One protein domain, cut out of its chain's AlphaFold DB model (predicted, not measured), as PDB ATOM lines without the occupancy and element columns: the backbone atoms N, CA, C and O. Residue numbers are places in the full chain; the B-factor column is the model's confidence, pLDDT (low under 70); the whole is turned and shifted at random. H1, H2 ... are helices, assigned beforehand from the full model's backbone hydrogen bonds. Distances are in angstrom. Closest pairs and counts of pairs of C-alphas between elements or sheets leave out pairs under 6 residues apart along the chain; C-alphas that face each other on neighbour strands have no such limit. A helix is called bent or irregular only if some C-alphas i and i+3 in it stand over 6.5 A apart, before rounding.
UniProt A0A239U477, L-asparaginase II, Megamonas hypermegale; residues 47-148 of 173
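This is residues 47 to 148 of the 173 residues of the protein "L-asparaginase II" of Megamonas hypermegale (UniProt A0A239U477). Five helices make a cluster around H6: H1 packs side by side with H6, H4 lies partly beside it, H3 stands across H4 and H6, and the short H2 sits near H6's last residues. The sixth helix, H5, lies by itself at one end of the long axis, joined to the rest by two long links, residues 96 to 112 and 122 to 133. The printed part has 102 residues with six named helices, H1 to H6 in order along the chain, and no named strand; the class is all helix. It is compact, with a radius of gyration of the C-alphas of 13.4 A, and spans 42 by 27 by 21 A.

H1, residues 47 to 58, begins at C-alpha 47 (41.515, -57.115, -43.173) and is 18.9 A long; it is irregular, with C-alphas 47 and 50 7.3 A apart. H2 is residues 61 to 64, 5.0 A, and H3 is residues 69 to 75, 9.9 A. H4, residues 83 to 95, is 18.2 A long and begins at C-alpha 83 (24.637, -45.920, -32.316). H5 is residues 113 to 121, 12.3 A. H6, residues 134 to 146, is 18.4 A long and ends at C-alpha 146 (48.102, -34.665, -42.280).

H6 is the hub, touching four helices. H1 touches it at a shallow tilt of 28 degrees, the same way; their closest C-alphas, of Phe 56 and Leu 143, are 5.2 A apart. H4 touches H6 with residues 89 to 93 alone, at a shallow tilt of 10 degrees, the same way, closest at the C-alphas of Val 89 and Gly 135, 5.8 A. H3 touches H6, about perpendicular at 85 degrees, with the C-alphas of Leu 75 and Gly 135 closest at 4.4 A. H3 also touches H4, about perpendicular at 90 degrees, closest at the C-alphas of Glu 71 and Thr 88, 5.9 A. The helix packing is part aligned, part crossed: some touching pairs are at a shallow tilt, others not. H1 and H3 only just touch, as do H2 and H6, each with 3 pairs of C-alphas within 8 A; the closest are Leu 53 and Leu 75, and Gly 61 and Leu 146, both at 7.1 A. H5 touches no helix; it is close to but not clearly touching H4, with the C-alphas of Ser 83 and Ala 115 closest at 7.2 A. In H3, H4, H5 and H6 every O i to N i+4 pair is within hydrogen-bond range, in H1 5 of 8 are, and H2 is too short for such a pair.

The C-alphas farthest apart, of Met 59 and Arg 121, are 42.5 A from each other. The printed part has no cut. The links H4 to H5 and H5 to H6 are long. The mean pLDDT of the printed part is 96.3, and no printed residue is under 70.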
ATOM      1  N   ALA A  47      40.452 -56.946 -44.168       89.19
ATOM      2  CA  ALA A  47      41.515 -57.115 -43.173       89.19
ATOM      3  C   ALA A  47      42.735 -56.209 -43.436       89.19
ATOM      4  O   ALA A  47      43.585 -56.069 -42.564       89.19
ATOM      5  N   ALA A  48      42.814 -55.552 -44.601       91.31
ATOM      6  CA  ALA A  48      43.894 -54.624 -44.940       91.31
ATOM      7  C   ALA A  48      43.842 -53.279 -44.180       91.31
ATOM      8  O   ALA A  48      44.818 -52.531 -44.188       91.31
ATOM      9  N   LYS A  49      42.725 -52.943 -43.523       92.38
ATOM     10  CA  LYS A  49      42.488 -51.614 -42.923       92.38
ATOM     11  C   LYS A  49      43.546 -51.145 -41.918       92.38
ATOM     12  O   LYS A  49      43.952 -49.988 -42.027       92.38
ATOM     13  N   PRO A  50      44.055 -51.980 -40.990       93.38
ATOM     14  CA  PRO A  50      45.132 -51.552 -40.098       93.38
ATOM     15  C   PRO A  50      46.394 -51.117 -40.856       93.38
ATOM     16  O   PRO A  50      47.056 -50.168 -40.452       93.38
ATOM     17  N   PHE A  51      46.698 -51.754 -41.993       92.94
ATOM     18  CA  PHE A  51      47.832 -51.376 -42.840       92.94
ATOM     19  C   PHE A  51      47.585 -50.057 -43.577       92.94
ATOM     20  O   PHE A  51      48.496 -49.241 -43.684       92.94
ATOM     21  N   GLN A  52      46.352 -49.814 -44.032       91.81
ATOM     22  CA  GLN A  52      45.955 -48.531 -44.627       91.81
ATOM     23  C   GLN A  52      46.067 -47.381 -43.611       91.81
ATOM     24  O   GLN A  52      46.469 -46.276 -43.963       91.81
ATOM     25  N   LEU A  53      45.768 -47.652 -42.336       96.12
ATOM     26  CA  LEU A  53      45.845 -46.680 -41.243       96.12
ATOM     27  C   LEU A  53      47.274 -46.460 -40.714       96.12
ATOM     28  O   LEU A  53      47.536 -45.469 -40.034       96.12
ATOM     29  N   LEU A  54      48.213 -47.358 -41.024       96.81
ATOM     30  CA  LEU A  54      49.558 -47.356 -40.445       96.81
ATOM     31  C   LEU A  54      50.286 -46.021 -40.639       96.81
ATOM     32  O   LEU A  54      50.924 -45.537 -39.707       96.81
ATOM     33  N   GLN A  55      50.175 -45.407 -41.823       96.56
ATOM     34  CA  GLN A  55      50.841 -44.130 -42.097       96.56
ATOM     35  C   GLN A  55      50.273 -42.986 -41.255       96.56
ATOM     36  O   GLN A  55      51.041 -42.206 -40.702       96.56
ATOM     37  N   PHE A  56      48.951 -42.933 -41.081       97.88
ATOM     38  CA  PHE A  56      48.300 -41.949 -40.216       97.88
ATOM     39  C   PHE A  56      48.816 -42.032 -38.773       97.88
ATOM     40  O   PHE A  56      49.177 -41.013 -38.186       97.88
ATOM     41  N   VAL A  57      48.918 -43.247 -38.222       98.12
ATOM     42  CA  VAL A  57      49.458 -43.462 -36.868       98.12
ATOM     43  C   VAL A  57      50.936 -43.079 -36.808       98.12
ATOM     44  O   VAL A  57      51.346 -42.349 -35.913       98.12
ATOM     45  N   LYS A  58      51.740 -43.511 -37.787       98.00
ATOM     46  CA  LYS A  58      53.184 -43.239 -37.831       98.00
ATOM     47  C   LYS A  58      53.506 -41.741 -37.917       98.00
ATOM     48  O   LYS A  58      54.535 -41.313 -37.406       98.00
ATOM     49  N   MET A  59      52.636 -40.953 -38.546       97.94
ATOM     50  CA  MET A  59      52.760 -39.496 -38.647       97.94
ATOM     51  C   MET A  59      52.268 -38.741 -37.398       97.94
ATOM     52  O   MET A  59      52.211 -37.514 -37.419       97.94
ATOM     53  N   GLY A  60      51.903 -39.440 -36.319       98.19
ATOM     54  CA  GLY A  60      51.412 -38.818 -35.087       98.19
ATOM     55  C   GLY A  60      49.968 -38.319 -35.184       98.19
ATOM     56  O   GLY A  60      49.573 -37.383 -34.490       98.19
ATOM     57  N   GLY A  61      49.168 -38.893 -36.092       98.38
ATOM     58  CA  GLY A  61      47.780 -38.490 -36.302       98.38
ATOM     59  C   GLY A  61      46.888 -38.711 -35.082       98.38
ATOM     60  O   GLY A  61      45.999 -37.905 -34.814       98.38
ATOM     61  N   VAL A  62      47.143 -39.776 -34.318       98.50
ATOM     62  CA  VAL A  62      46.384 -40.098 -33.100       98.50
ATOM     63  C   VAL A  62      46.539 -38.977 -32.075       98.50
ATOM     64  O   VAL A  62      45.546 -38.493 -31.538       98.50
ATOM     65  N   GLU A  63      47.767 -38.515 -31.864       98.50
ATOM     66  CA  GLU A  63      48.111 -37.447 -30.934       98.50
ATOM     67  C   GLU A  63      47.635 -36.087 -31.449       98.50
ATOM     68  O   GLU A  63      46.988 -35.351 -30.707       98.50
ATOM     69  N   LYS A  64      47.883 -35.772 -32.732       98.19
ATOM     70  CA  LYS A  64      47.491 -34.490 -33.347       98.19
ATOM     71  C   LYS A  64      45.996 -34.216 -33.199       98.19
ATOM     72  O   LYS A  64      45.611 -33.092 -32.888       98.19
ATOM     73  N   TYR A  65      45.165 -35.232 -33.421       98.25
ATOM     74  CA  TYR A  65      43.708 -35.113 -33.338       98.25
ATOM     75  C   TYR A  65      43.136 -35.570 -31.989       98.25
ATOM     76  O   TYR A  65      41.917 -35.599 -31.831       98.25
ATOM     77  N   ASN A  66      43.985 -35.913 -31.012       98.25
ATOM     78  CA  ASN A  66      43.589 -36.405 -29.691       98.25
ATOM     79  C   ASN A  66      42.543 -37.539 -29.773       98.25
ATOM     80  O   ASN A  66      41.457 -37.468 -29.183       98.25
ATOM     81  N   LEU A  67      42.828 -38.559 -30.588       98.56
ATOM     82  CA  LEU A  67      41.938 -39.701 -30.783       98.56
ATOM     83  C   LEU A  67      42.001 -40.661 -29.592       98.56
ATOM     84  O   LEU A  67      43.061 -40.992 -29.070       98.56
ATOM     85  N   THR A  68      40.836 -41.148 -29.189       98.62
ATOM     86  CA  THR A  68      40.680 -42.196 -28.181       98.62
ATOM     87  C   THR A  68      40.938 -43.579 -28.779       98.62
ATOM     88  O   THR A  68      40.909 -43.772 -29.995       98.62
ATOM     89  N   GLN A  69      41.087 -44.589 -27.919       98.25
ATOM     90  CA  GLN A  69      41.232 -45.981 -28.364       98.25
ATOM     91  C   GLN A  69      40.017 -46.489 -29.155       98.25
ATOM     92  O   GLN A  69      40.186 -47.255 -30.100       98.25
ATOM     93  N   ALA A  70      38.800 -46.061 -28.798       98.31
ATOM     94  CA  ALA A  70      37.587 -46.433 -29.528       98.31
ATOM     95  C   ALA A  70      37.576 -45.832 -30.943       98.31
ATOM     96  O   ALA A  70      37.241 -46.513 -31.913       98.31
ATOM     97  N   GLU A  71      38.007 -44.577 -31.065       98.62
ATOM     98  CA  GLU A  71      38.133 -43.896 -32.351       98.62
ATOM     99  C   GLU A  71      39.232 -44.539 -33.204       98.62
ATOM    100  O   GLU A  71      38.982 -44.901 -34.349       98.62
ATOM    101  N   LEU A  72      40.411 -44.811 -32.641       98.44
ATOM    102  CA  LEU A  72      41.470 -45.531 -33.353       98.44
ATOM    103  C   LEU A  72      41.007 -46.923 -33.826       98.44
ATOM    104  O   LEU A  72      41.274 -47.321 -34.962       98.44
ATOM    105  N   ALA A  73      40.265 -47.652 -32.990       97.81
ATOM    106  CA  ALA A  73      39.740 -48.968 -33.337       97.81
ATOM    107  C   ALA A  73      38.733 -48.918 -34.500       97.81
ATOM    108  O   ALA A  73      38.758 -49.794 -35.371       97.81
ATOM    109  N   ILE A  74      37.860 -47.904 -34.560       98.00
ATOM    110  CA  ILE A  74      36.879 -47.799 -35.650       98.00
ATOM    111  C   ILE A  74      37.522 -47.382 -36.979       98.00
ATOM    112  O   ILE A  74      37.053 -47.804 -38.037       98.00
ATOM    113  N   LEU A  75      38.629 -46.629 -36.945       97.88
ATOM    114  CA  LEU A  75      39.428 -46.329 -38.140       97.88
ATOM    115  C   LEU A  75      40.024 -47.602 -38.769       97.88
ATOM    116  O   LEU A  75      40.132 -47.702 -39.991       97.88
ATOM    117  N   ALA A  76      40.379 -48.592 -37.945       96.94
ATOM    118  CA  ALA A  76      41.053 -49.823 -38.360       96.94
ATOM    119  C   ALA A  76      40.111 -51.011 -38.643       96.94
ATOM    120  O   ALA A  76      40.587 -52.119 -38.896       96.94
ATOM    121  N   SER A  77      38.786 -50.828 -38.590       95.12
ATOM    122  CA  SER A  77      37.825 -51.941 -38.605       95.12
ATOM    123  C   SER A  77      36.633 -51.738 -39.551       95.12
ATOM    124  O   SER A  77      36.531 -50.775 -40.315       95.12
ATOM    125  N   SER A  78      35.746 -52.733 -39.584       94.56
ATOM    126  CA  SER A  78      34.382 -52.593 -40.097       94.56
ATOM    127  C   SER A  78      33.429 -52.533 -38.913       94.56
ATOM    128  O   SER A  78      33.640 -53.254 -37.941       94.56
ATOM    129  N   HIS A  79      32.347 -51.767 -39.017       96.12
ATOM    130  CA  HIS A  79      31.368 -51.676 -37.933       96.12
ATOM    131  C   HIS A  79      29.941 -52.004 -38.362       96.12
ATOM    132  O   HIS A  79      29.551 -51.834 -39.515       96.12
ATOM    133  N   SER A  80      29.116 -52.410 -37.399       97.00
ATOM    134  CA  SER A  80      27.743 -52.864 -37.654       97.00
ATOM    135  C   SER A  80      26.708 -51.743 -37.795       97.00
ATOM    136  O   SER A  80      25.539 -52.034 -38.045       97.00
ATOM    137  N   GLY A  81      27.123 -50.479 -37.652       97.00
ATOM    138  CA  GLY A  81      26.259 -49.302 -37.835       97.00
ATOM    139  C   GLY A  81      25.320 -49.051 -36.653       97.00
ATOM    140  O   GLY A  81      24.251 -48.477 -36.814       97.00
ATOM    141  N   GLU A  82      25.690 -49.552 -35.478       97.69
ATOM    142  CA  GLU A  82      25.021 -49.264 -34.202       97.69
ATOM    143  C   GLU A  82      25.329 -47.840 -33.718       97.69
ATOM    144  O   GLU A  82      26.314 -47.251 -34.159       97.69
ATOM    145  N   SER A  83      24.521 -47.309 -32.793       97.12
ATOM    146  CA  SER A  83      24.637 -45.920 -32.316       97.12
ATOM    147  C   SER A  83      26.044 -45.579 -31.829       97.12
ATOM    148  O   SER A  83      26.609 -44.595 -32.283       97.12
ATOM    149  N   ILE A  84      26.669 -46.465 -31.048       97.94
ATOM    150  CA  ILE A  84      28.052 -46.290 -30.583       97.94
ATOM    151  C   ILE A  84      29.049 -46.099 -31.735       97.94
ATOM    152  O   ILE A  84      29.970 -45.295 -31.637       97.94
ATOM    153  N   HIS A  85      28.860 -46.793 -32.860       98.31
ATOM    154  CA  HIS A  85      29.723 -46.650 -34.031       98.31
ATOM    155  C   HIS A  85      29.481 -45.309 -34.728       98.31
ATOM    156  O   HIS A  85      30.435 -44.609 -35.053       98.31
ATOM    157  N   VAL A  86      28.210 -44.940 -34.915       98.12
ATOM    158  CA  VAL A  86      27.801 -43.663 -35.521       98.12
ATOM    159  C   VAL A  86      28.336 -42.486 -34.704       98.12
ATOM    160  O   VAL A  86      28.928 -41.567 -35.267       98.12
ATOM    161  N   GLU A  87      28.185 -42.537 -33.384       98.44
ATOM    162  CA  GLU A  87      28.707 -41.550 -32.437       98.44
ATOM    163  C   GLU A  87      30.236 -41.465 -32.510       98.44
ATOM    164  O   GLU A  87      30.782 -40.370 -32.611       98.44
ATOM    165  N   THR A  88      30.929 -42.609 -32.553       98.75
ATOM    166  CA  THR A  88      32.399 -42.649 -32.645       98.75
ATOM    167  C   THR A  88      32.901 -42.015 -33.947       98.75
ATOM    168  O   THR A  88      33.812 -41.191 -33.917       98.75
ATOM    169  N   VAL A  89      32.297 -42.341 -35.096       98.62
ATOM    170  CA  VAL A  89      32.670 -41.737 -36.390       98.62
ATOM    171  C   VAL A  89      32.355 -40.241 -36.409       98.62
ATOM    172  O   VAL A  89      33.168 -39.448 -36.872       98.62
ATOM    173  N   THR A  90      31.212 -39.835 -35.855       98.62
ATOM    174  CA  THR A  90      30.841 -38.414 -35.742       98.62
ATOM    175  C   THR A  90      31.850 -37.648 -34.880       98.62
ATOM    176  O   THR A  90      32.279 -36.564 -35.269       98.62
ATOM    177  N   SER A  91      32.282 -38.221 -33.751       98.75
ATOM    178  CA  SER A  91      33.315 -37.645 -32.879       98.75
ATOM    179  C   SER A  91      34.643 -37.447 -33.614       98.75
ATOM    180  O   SER A  91      35.240 -36.374 -33.524       98.75
ATOM    181  N   ILE A  92      35.068 -38.434 -34.414       98.69
ATOM    182  CA  ILE A  92      36.269 -38.313 -35.255       98.69
ATOM    183  C   ILE A  92      36.126 -37.137 -36.218       98.69
ATOM    184  O   ILE A  92      36.984 -36.263 -36.232       98.69
ATOM    185  N   LEU A  93      35.042 -37.084 -36.996       98.44
ATOM    186  CA  LEU A  93      34.839 -36.010 -37.972       98.44
ATOM    187  C   LEU A  93      34.817 -34.632 -37.307       98.44
ATOM    188  O   LEU A  93      35.453 -33.708 -37.807       98.44
ATOM    189  N   HIS A  94      34.186 -34.514 -36.139       98.62
ATOM    190  CA  HIS A  94      34.200 -33.283 -35.358       98.62
ATOM    191  C   HIS A  94      35.628 -32.863 -34.964       98.62
ATOM    192  O   HIS A  94      35.986 -31.697 -35.113       98.62
ATOM    193  N   LYS A  95      36.478 -33.801 -34.523       98.56
ATOM    194  CA  LYS A  95      37.897 -33.532 -34.212       98.56
ATOM    195  C   LYS A  95      38.723 -33.138 -35.440       98.56
ATOM    196  O   LYS A  95      39.701 -32.409 -35.300       98.56
ATOM    197  N   LEU A  96      38.318 -33.582 -36.629       97.50
ATOM    198  CA  LEU A  96      38.903 -33.168 -37.908       97.50
ATOM    199  C   LEU A  96      38.348 -31.824 -38.419       97.50
ATOM    200  O   LEU A  96      38.812 -31.331 -39.448       97.50
ATOM    201  N   GLY A  97      37.353 -31.239 -37.737       97.50
ATOM    202  CA  GLY A  97      36.658 -30.027 -38.176       97.50
ATOM    203  C   GLY A  97      35.739 -30.247 -39.384       97.50
ATOM    204  O   GLY A  97      35.551 -29.332 -40.181       97.50
ATOM    205  N   LEU A  98      35.200 -31.458 -39.552       96.94
ATOM    206  CA  LEU A  98      34.424 -31.882 -40.719       96.94
ATOM    207  C   LEU A  98      33.000 -32.314 -40.342       96.94
ATOM    208  O   LEU A  98      32.721 -32.704 -39.208       96.94
ATOM    209  N   THR A  99      32.103 -32.296 -41.328       95.94
ATOM    210  CA  THR A  99      30.749 -32.861 -41.223       95.94
ATOM    211  C   THR A  99      30.680 -34.233 -41.901       95.94
ATOM    212  O   THR A  99      31.541 -34.559 -42.719       95.94
ATOM    213  N   PRO A 100      29.650 -35.055 -41.619       95.25
ATOM    214  CA  PRO A 100      29.446 -36.342 -42.293       95.25
ATOM    215  C   PRO A 100      29.351 -36.285 -43.822       95.25
ATOM    216  O   PRO A 100      29.514 -37.322 -44.459       95.25
ATOM    217  N   ASP A 101      29.114 -35.115 -44.418       93.19
ATOM    218  CA  ASP A 101      28.959 -34.947 -45.870       93.19
ATOM    219  C   ASP A 101      30.254 -35.222 -46.645       93.19
ATOM    220  O   ASP A 101      30.210 -35.575 -47.820       93.19
ATOM    221  N   ILE A 102      31.410 -35.136 -45.976       93.62
ATOM    222  CA  ILE A 102      32.709 -35.494 -46.564       93.62
ATOM    223  C   ILE A 102      32.838 -37.007 -46.827       93.62
ATOM    224  O   ILE A 102      33.693 -37.452 -47.594       93.62
ATOM    225  N   LEU A 103      32.010 -37.832 -46.171       93.38
ATOM    226  CA  LEU A 103      32.075 -39.285 -46.281       93.38
ATOM    227  C   LEU A 103      31.446 -39.774 -47.587       93.38
ATOM    228  O   LEU A 103      30.258 -40.080 -47.672       93.38
ATOM    229  N   ASN A 104      32.290 -40.025 -48.574       89.75
ATOM    230  CA  ASN A 104      31.866 -40.626 -49.838       89.75
ATOM    231  C   ASN A 104      31.735 -42.167 -49.834       89.75
ATOM    232  O   ASN A 104      31.784 -42.821 -50.871       89.75
ATOM    233  N   CYS A 105      31.597 -42.802 -48.666       90.12
ATOM    234  CA  CYS A 105      31.253 -44.231 -48.622       90.12
ATOM    235  C   CYS A 105      29.790 -44.491 -49.023       90.12
ATOM    236  O   CYS A 105      29.419 -45.641 -49.280       90.12
ATOM    237  N   GLY A 106      28.963 -43.441 -49.064       90.25
ATOM    238  CA  GLY A 106      27.533 -43.512 -49.335       90.25
ATOM    239  C   GLY A 106      26.735 -44.080 -48.161       90.25
ATOM    240  O   GLY A 106      27.264 -44.779 -47.288       90.25
ATOM    241  N   ALA A 107      25.436 -43.787 -48.138       93.50
ATOM    242  CA  ALA A 107      24.528 -44.341 -47.144       93.50
ATOM    243  C   ALA A 107      24.377 -45.860 -47.310       93.50
ATOM    244  O   ALA A 107      24.207 -46.361 -48.423       93.50
ATOM    245  N   ALA A 108      24.402 -46.598 -46.201       92.69
ATOM    246  CA  ALA A 108      24.172 -48.037 -46.214       92.69
ATOM    247  C   ALA A 108      23.360 -48.482 -45.001       92.69
ATOM    248  O   ALA A 108      23.483 -47.934 -43.908       92.69
ATOM    249  N   ARG A 109      22.536 -49.513 -45.199       94.69
ATOM    250  CA  ARG A 109      21.803 -50.169 -44.116       94.69
ATOM    251  C   ARG A 109      22.797 -50.735 -43.080       94.69
ATOM    252  O   ARG A 109      23.712 -51.451 -43.491       94.69
ATOM    253  N   PRO A 110      22.593 -50.504 -41.767       96.56
ATOM    254  CA  PRO A 110      23.393 -51.141 -40.724       96.56
ATOM    255  C   PRO A 110      23.417 -52.667 -40.870       96.56
ATOM    256  O   PRO A 110      22.369 -53.284 -41.088       96.56
ATOM    257  N   MET A 111      24.588 -53.286 -40.689       93.94
ATOM    258  CA  MET A 111      24.690 -54.754 -40.622       93.94
ATOM    259  C   MET A 111      23.954 -55.302 -39.393       93.94
ATOM    260  O   MET A 111      23.396 -56.397 -39.436       93.94
ATOM    261  N   SER A 112      23.904 -54.525 -38.306       96.56
ATOM    262  CA  SER A 112      23.090 -54.858 -37.142       96.56
ATOM    263  C   SER A 112      21.606 -54.713 -37.476       96.56
ATOM    264  O   SER A 112      21.074 -53.612 -37.642       96.56
ATOM    265  N   GLY A 113      20.900 -55.845 -37.501       96.62
ATOM    266  CA  GLY A 113      19.447 -55.859 -37.661       96.62
ATOM    267  C   GLY A 113      18.718 -55.092 -36.551       96.62
ATOM    268  O   GLY A 113      17.664 -54.516 -36.811       96.62
ATOM    269  N   LYS A 114      19.286 -55.036 -35.336       96.62
ATOM    270  CA  LYS A 114      18.752 -54.243 -34.217       96.62
ATOM    271  C   LYS A 114      18.866 -52.747 -34.507       96.62
ATOM    272  O   LYS A 114      17.860 -52.053 -34.403       96.62
ATOM    273  N   ALA A 115      20.045 -52.277 -34.922       96.69
ATOM    274  CA  ALA A 115      20.259 -50.869 -35.264       96.69
ATOM    275  C   ALA A 115      19.356 -50.422 -36.418       96.69
ATOM    276  O   ALA A 115      18.720 -49.377 -36.343       96.69
ATOM    277  N   PHE A 116      19.217 -51.255 -37.455       97.06
ATOM    278  CA  PHE A 116      18.320 -50.936 -38.561       97.06
ATOM    279  C   PHE A 116      16.851 -50.840 -38.128       97.06
ATOM    280  O   PHE A 116      16.159 -49.911 -38.529       97.06
ATOM    281  N   LYS A 117      16.368 -51.772 -37.291       97.38
ATOM    282  CA  LYS A 117      15.002 -51.700 -36.744       97.38
ATOM    283  C   LYS A 117      14.784 -50.424 -35.936       97.38
ATOM    284  O   LYS A 117      13.694 -49.870 -35.989       97.38
ATOM    285  N   GLU A 118      15.797 -49.975 -35.206       96.38
ATOM    286  CA  GLU A 118      15.711 -48.751 -34.416       96.38
ATOM    287  C   GLU A 118      15.598 -47.502 -35.294       96.38
ATOM    288  O   GLU A 118      14.697 -46.697 -35.082       96.38
ATOM    289  N   LEU A 119      16.404 -47.403 -36.357       96.38
ATOM    290  CA  LEU A 119      16.261 -46.330 -37.350       96.38
ATOM    291  C   LEU A 119      14.845 -46.285 -37.933       96.38
ATOM    292  O   LEU A 119      14.228 -45.225 -37.976       96.38
ATOM    293  N   VAL A 120      14.309 -47.445 -38.322       96.88
ATOM    294  CA  VAL A 120      12.950 -47.543 -38.870       96.88
ATOM    295  C   VAL A 120      11.901 -47.095 -37.849       96.88
ATOM    296  O   VAL A 120      10.998 -46.349 -38.210       96.88
ATOM    297  N   ARG A 121      12.021 -47.495 -36.575       97.19
ATOM    298  CA  ARG A 121      11.097 -47.061 -35.508       97.19
ATOM    299  C   ARG A 121      11.097 -45.552 -35.302       97.19
ATOM    300  O   ARG A 121      10.054 -44.988 -34.992       97.19
ATOM    301  N   GLN A 122      12.247 -44.916 -35.483       96.38
ATOM    302  CA  GLN A 122      12.408 -43.470 -35.364       96.38
ATOM    303  C   GLN A 122      12.074 -42.720 -36.667       96.38
ATOM    304  O   GLN A 122      12.244 -41.507 -36.728       96.38
ATOM    305  N   ASN A 123      11.601 -43.413 -37.715       96.81
ATOM    306  CA  ASN A 123      11.404 -42.866 -39.065       96.81
ATOM    307  C   ASN A 123      12.671 -42.225 -39.667       96.81
ATOM    308  O   ASN A 123      12.594 -41.328 -40.507       96.81
ATOM    309  N   LEU A 124      13.850 -42.704 -39.268       95.69
ATOM    310  CA  LEU A 124      15.140 -42.271 -39.791       95.69
ATOM    311  C   LEU A 124      15.603 -43.176 -40.935       95.69
ATOM    312  O   LEU A 124      15.334 -44.380 -40.972       95.69
ATOM    313  N   LYS A 125      16.356 -42.594 -41.872       94.69
ATOM    314  CA  LYS A 125      17.027 -43.333 -42.946       94.69
ATOM    315  C   LYS A 125      18.500 -43.549 -42.590       94.69
ATOM    316  O   LYS A 125      19.101 -42.669 -41.975       94.69
ATOM    317  N   PRO A 126      19.108 -44.677 -42.999       95.38
ATOM    318  CA  PRO A 126      20.551 -44.828 -42.901       95.38
ATOM    319  C   PRO A 126      21.284 -43.719 -43.664       95.38
ATOM    320  O   PRO A 126      20.819 -43.242 -44.697       95.38
ATOM    321  N   SER A 127      22.454 -43.356 -43.159       95.69
ATOM    322  CA  SER A 127      23.348 -42.325 -43.699       95.69
ATOM    323  C   SER A 127      24.749 -42.897 -43.924       95.69
ATOM    324  O   SER A 127      24.992 -44.072 -43.631       95.69
ATOM    325  N   ALA A 128      25.688 -42.088 -44.425       96.31
ATOM    326  CA  ALA A 128      27.083 -42.502 -44.593       96.31
ATOM    327  C   ALA A 128      27.717 -42.995 -43.278       96.31
ATOM    328  O   ALA A 128      28.470 -43.960 -43.296       96.31
ATOM    329  N   LEU A 129      27.319 -42.437 -42.129       97.62
ATOM    330  CA  LEU A 129      27.778 -42.868 -40.797       97.62
ATOM    331  C   LEU A 129      27.393 -44.314 -40.446       97.62
ATOM    332  O   LEU A 129      28.010 -44.948 -39.597       97.62
ATOM    333  N   HIS A 130      26.360 -44.853 -41.091       97.94
ATOM    334  CA  HIS A 130      25.923 -46.233 -40.879       97.94
ATOM    335  C   HIS A 130      26.679 -47.224 -41.768       97.94
ATOM    336  O   HIS A 130      26.568 -48.438 -41.577       97.94
ATOM    337  N   ASN A 131      27.453 -46.724 -42.733       96.56
ATOM    338  CA  ASN A 131      28.223 -47.549 -43.641       96.56
ATOM    339  C   ASN A 131      29.369 -48.243 -42.900       96.56
ATOM    340  O   ASN A 131      30.156 -47.549 -42.259       96.56
ATOM    341  N   PRO A 132      29.539 -49.572 -43.033       95.69
ATOM    342  CA  PRO A 132      30.598 -50.311 -42.343       95.69
ATOM    343  C   PRO A 132      32.020 -49.801 -42.582       95.69
ATOM    344  O   PRO A 132      32.921 -50.137 -41.816       95.69
ATOM    345  N   CYS A 133      32.242 -49.036 -43.653       94.81
ATOM    346  CA  CYS A 133      33.538 -48.465 -44.002       94.81
ATOM    347  C   CYS A 133      33.721 -47.009 -43.553       94.81
ATOM    348  O   CYS A 133      34.806 -46.472 -43.759       94.81
ATOM    349  N   SER A 134      32.723 -46.368 -42.942       96.88
ATOM    350  CA  SER A 134      32.785 -44.934 -42.630       96.88
ATOM    351  C   SER A 134      33.934 -44.566 -41.674       96.88
ATOM    352  O   SER A 134      34.591 -43.543 -41.872       96.88
ATOM    353  N   GLY A 135      34.284 -45.453 -40.735       97.06
ATOM    354  CA  GLY A 135      35.492 -45.329 -39.908       97.06
ATOM    355  C   GLY A 135      36.783 -45.292 -40.736       97.06
ATOM    356  O   GLY A 135      37.522 -44.316 -40.672       97.06
ATOM    357  N   LYS A 136      37.026 -46.291 -41.601       94.81
ATOM    358  CA  LYS A 136      38.184 -46.303 -42.525       94.81
ATOM    359  C   LYS A 136      38.254 -45.027 -43.369       94.81
ATOM    360  O   LYS A 136      39.326 -44.453 -43.525       94.81
ATOM    361  N   HIS A 137      37.120 -44.587 -43.917       95.44
ATOM    362  CA  HIS A 137      37.061 -43.369 -44.729       95.44
ATOM    363  C   HIS A 137      37.496 -42.147 -43.920       95.44
ATOM    364  O   HIS A 137      38.320 -41.372 -44.392       95.44
ATOM    365  N   SER A 138      37.036 -42.036 -42.673       97.25
ATOM    366  CA  SER A 138      37.476 -40.981 -41.754       97.25
ATOM    367  C   SER A 138      38.992 -41.013 -41.524       97.25
ATOM    368  O   SER A 138      39.621 -39.964 -41.459       97.25
ATOM    369  N   GLY A 139      39.601 -42.202 -41.477       96.50
ATOM    370  CA  GLY A 139      41.052 -42.367 -41.338       96.50
ATOM    371  C   GLY A 139      41.831 -41.931 -42.581       96.50
ATOM    372  O   GLY A 139      42.860 -41.273 -42.456       96.50
ATOM    373  N   ILE A 140      41.317 -42.237 -43.777       95.38
ATOM    374  CA  ILE A 140      41.884 -41.761 -45.051       95.38
ATOM    375  C   ILE A 140      41.808 -40.233 -45.123       95.38
ATOM    376  O   ILE A 140      42.802 -39.583 -45.424       95.38
ATOM    377  N   ILE A 141      40.657 -39.653 -44.778       95.88
ATOM    378  CA  ILE A 141      40.452 -38.201 -44.748       95.88
ATOM    379  C   ILE A 141      41.413 -37.526 -43.759       95.88
ATOM    380  O   ILE A 141      42.044 -36.522 -44.093       95.88
ATOM    381  N   ALA A 142      41.558 -38.091 -42.559       96.94
ATOM    382  CA  ALA A 142      42.488 -37.587 -41.555       96.94
ATOM    383  C   ALA A 142      43.941 -37.632 -42.057       96.94
ATOM    384  O   ALA A 142      44.701 -36.691 -41.843       96.94
ATOM    385  N   LEU A 143      44.323 -38.694 -42.775       96.69
ATOM    386  CA  LEU A 143      45.634 -38.789 -43.413       96.69
ATOM    387  C   LEU A 143      45.821 -37.735 -44.514       96.69
ATOM    388  O   LEU A 143      46.882 -37.120 -44.569       96.69
ATOM    389  N   CYS A 144      44.810 -37.475 -45.349       95.56
ATOM    390  CA  CYS A 144      44.868 -36.399 -46.345       95.56
ATOM    391  C   CYS A 144      45.149 -35.039 -45.689       95.56
ATOM    392  O   CYS A 144      46.026 -34.312 -46.146       95.56
ATOM    393  N   GLN A 145      44.479 -34.727 -44.573       95.38
ATOM    394  CA  GLN A 145      44.748 -33.499 -43.817       95.38
ATOM    395  C   GLN A 145      46.161 -33.461 -43.211       95.38
ATOM    396  O   GLN A 145      46.762 -32.391 -43.150       95.38
ATOM    397  N   LEU A 146      46.712 -34.596 -42.758       95.94
ATOM    398  CA  LEU A 146      48.102 -34.665 -42.280       95.94
ATOM    399  C   LEU A 146      49.122 -34.398 -43.385       95.94
ATOM    400  O   LEU A 146      50.166 -33.816 -43.112       95.94
ATOM    401  N   LEU A 147      48.828 -34.865 -44.595       95.69
ATOM    402  CA  LEU A 147      49.673 -34.704 -45.774       95.69
ATOM    403  C   LEU A 147      49.444 -33.370 -46.494       95.69
ATOM    404  O   LEU A 147      50.132 -33.103 -47.472       95.69
ATOM    405  N   GLU A 148      48.481 -32.564 -46.036       95.19
ATOM    406  CA  GLU A 148      48.077 -31.302 -46.666       95.19
ATOM    407  C   GLU A 148      47.666 -31.470 -48.141       95.19
ATOM    408  O   GLU A 148      47.866 -30.587 -48.973       95.19
TER     409      GLU A 148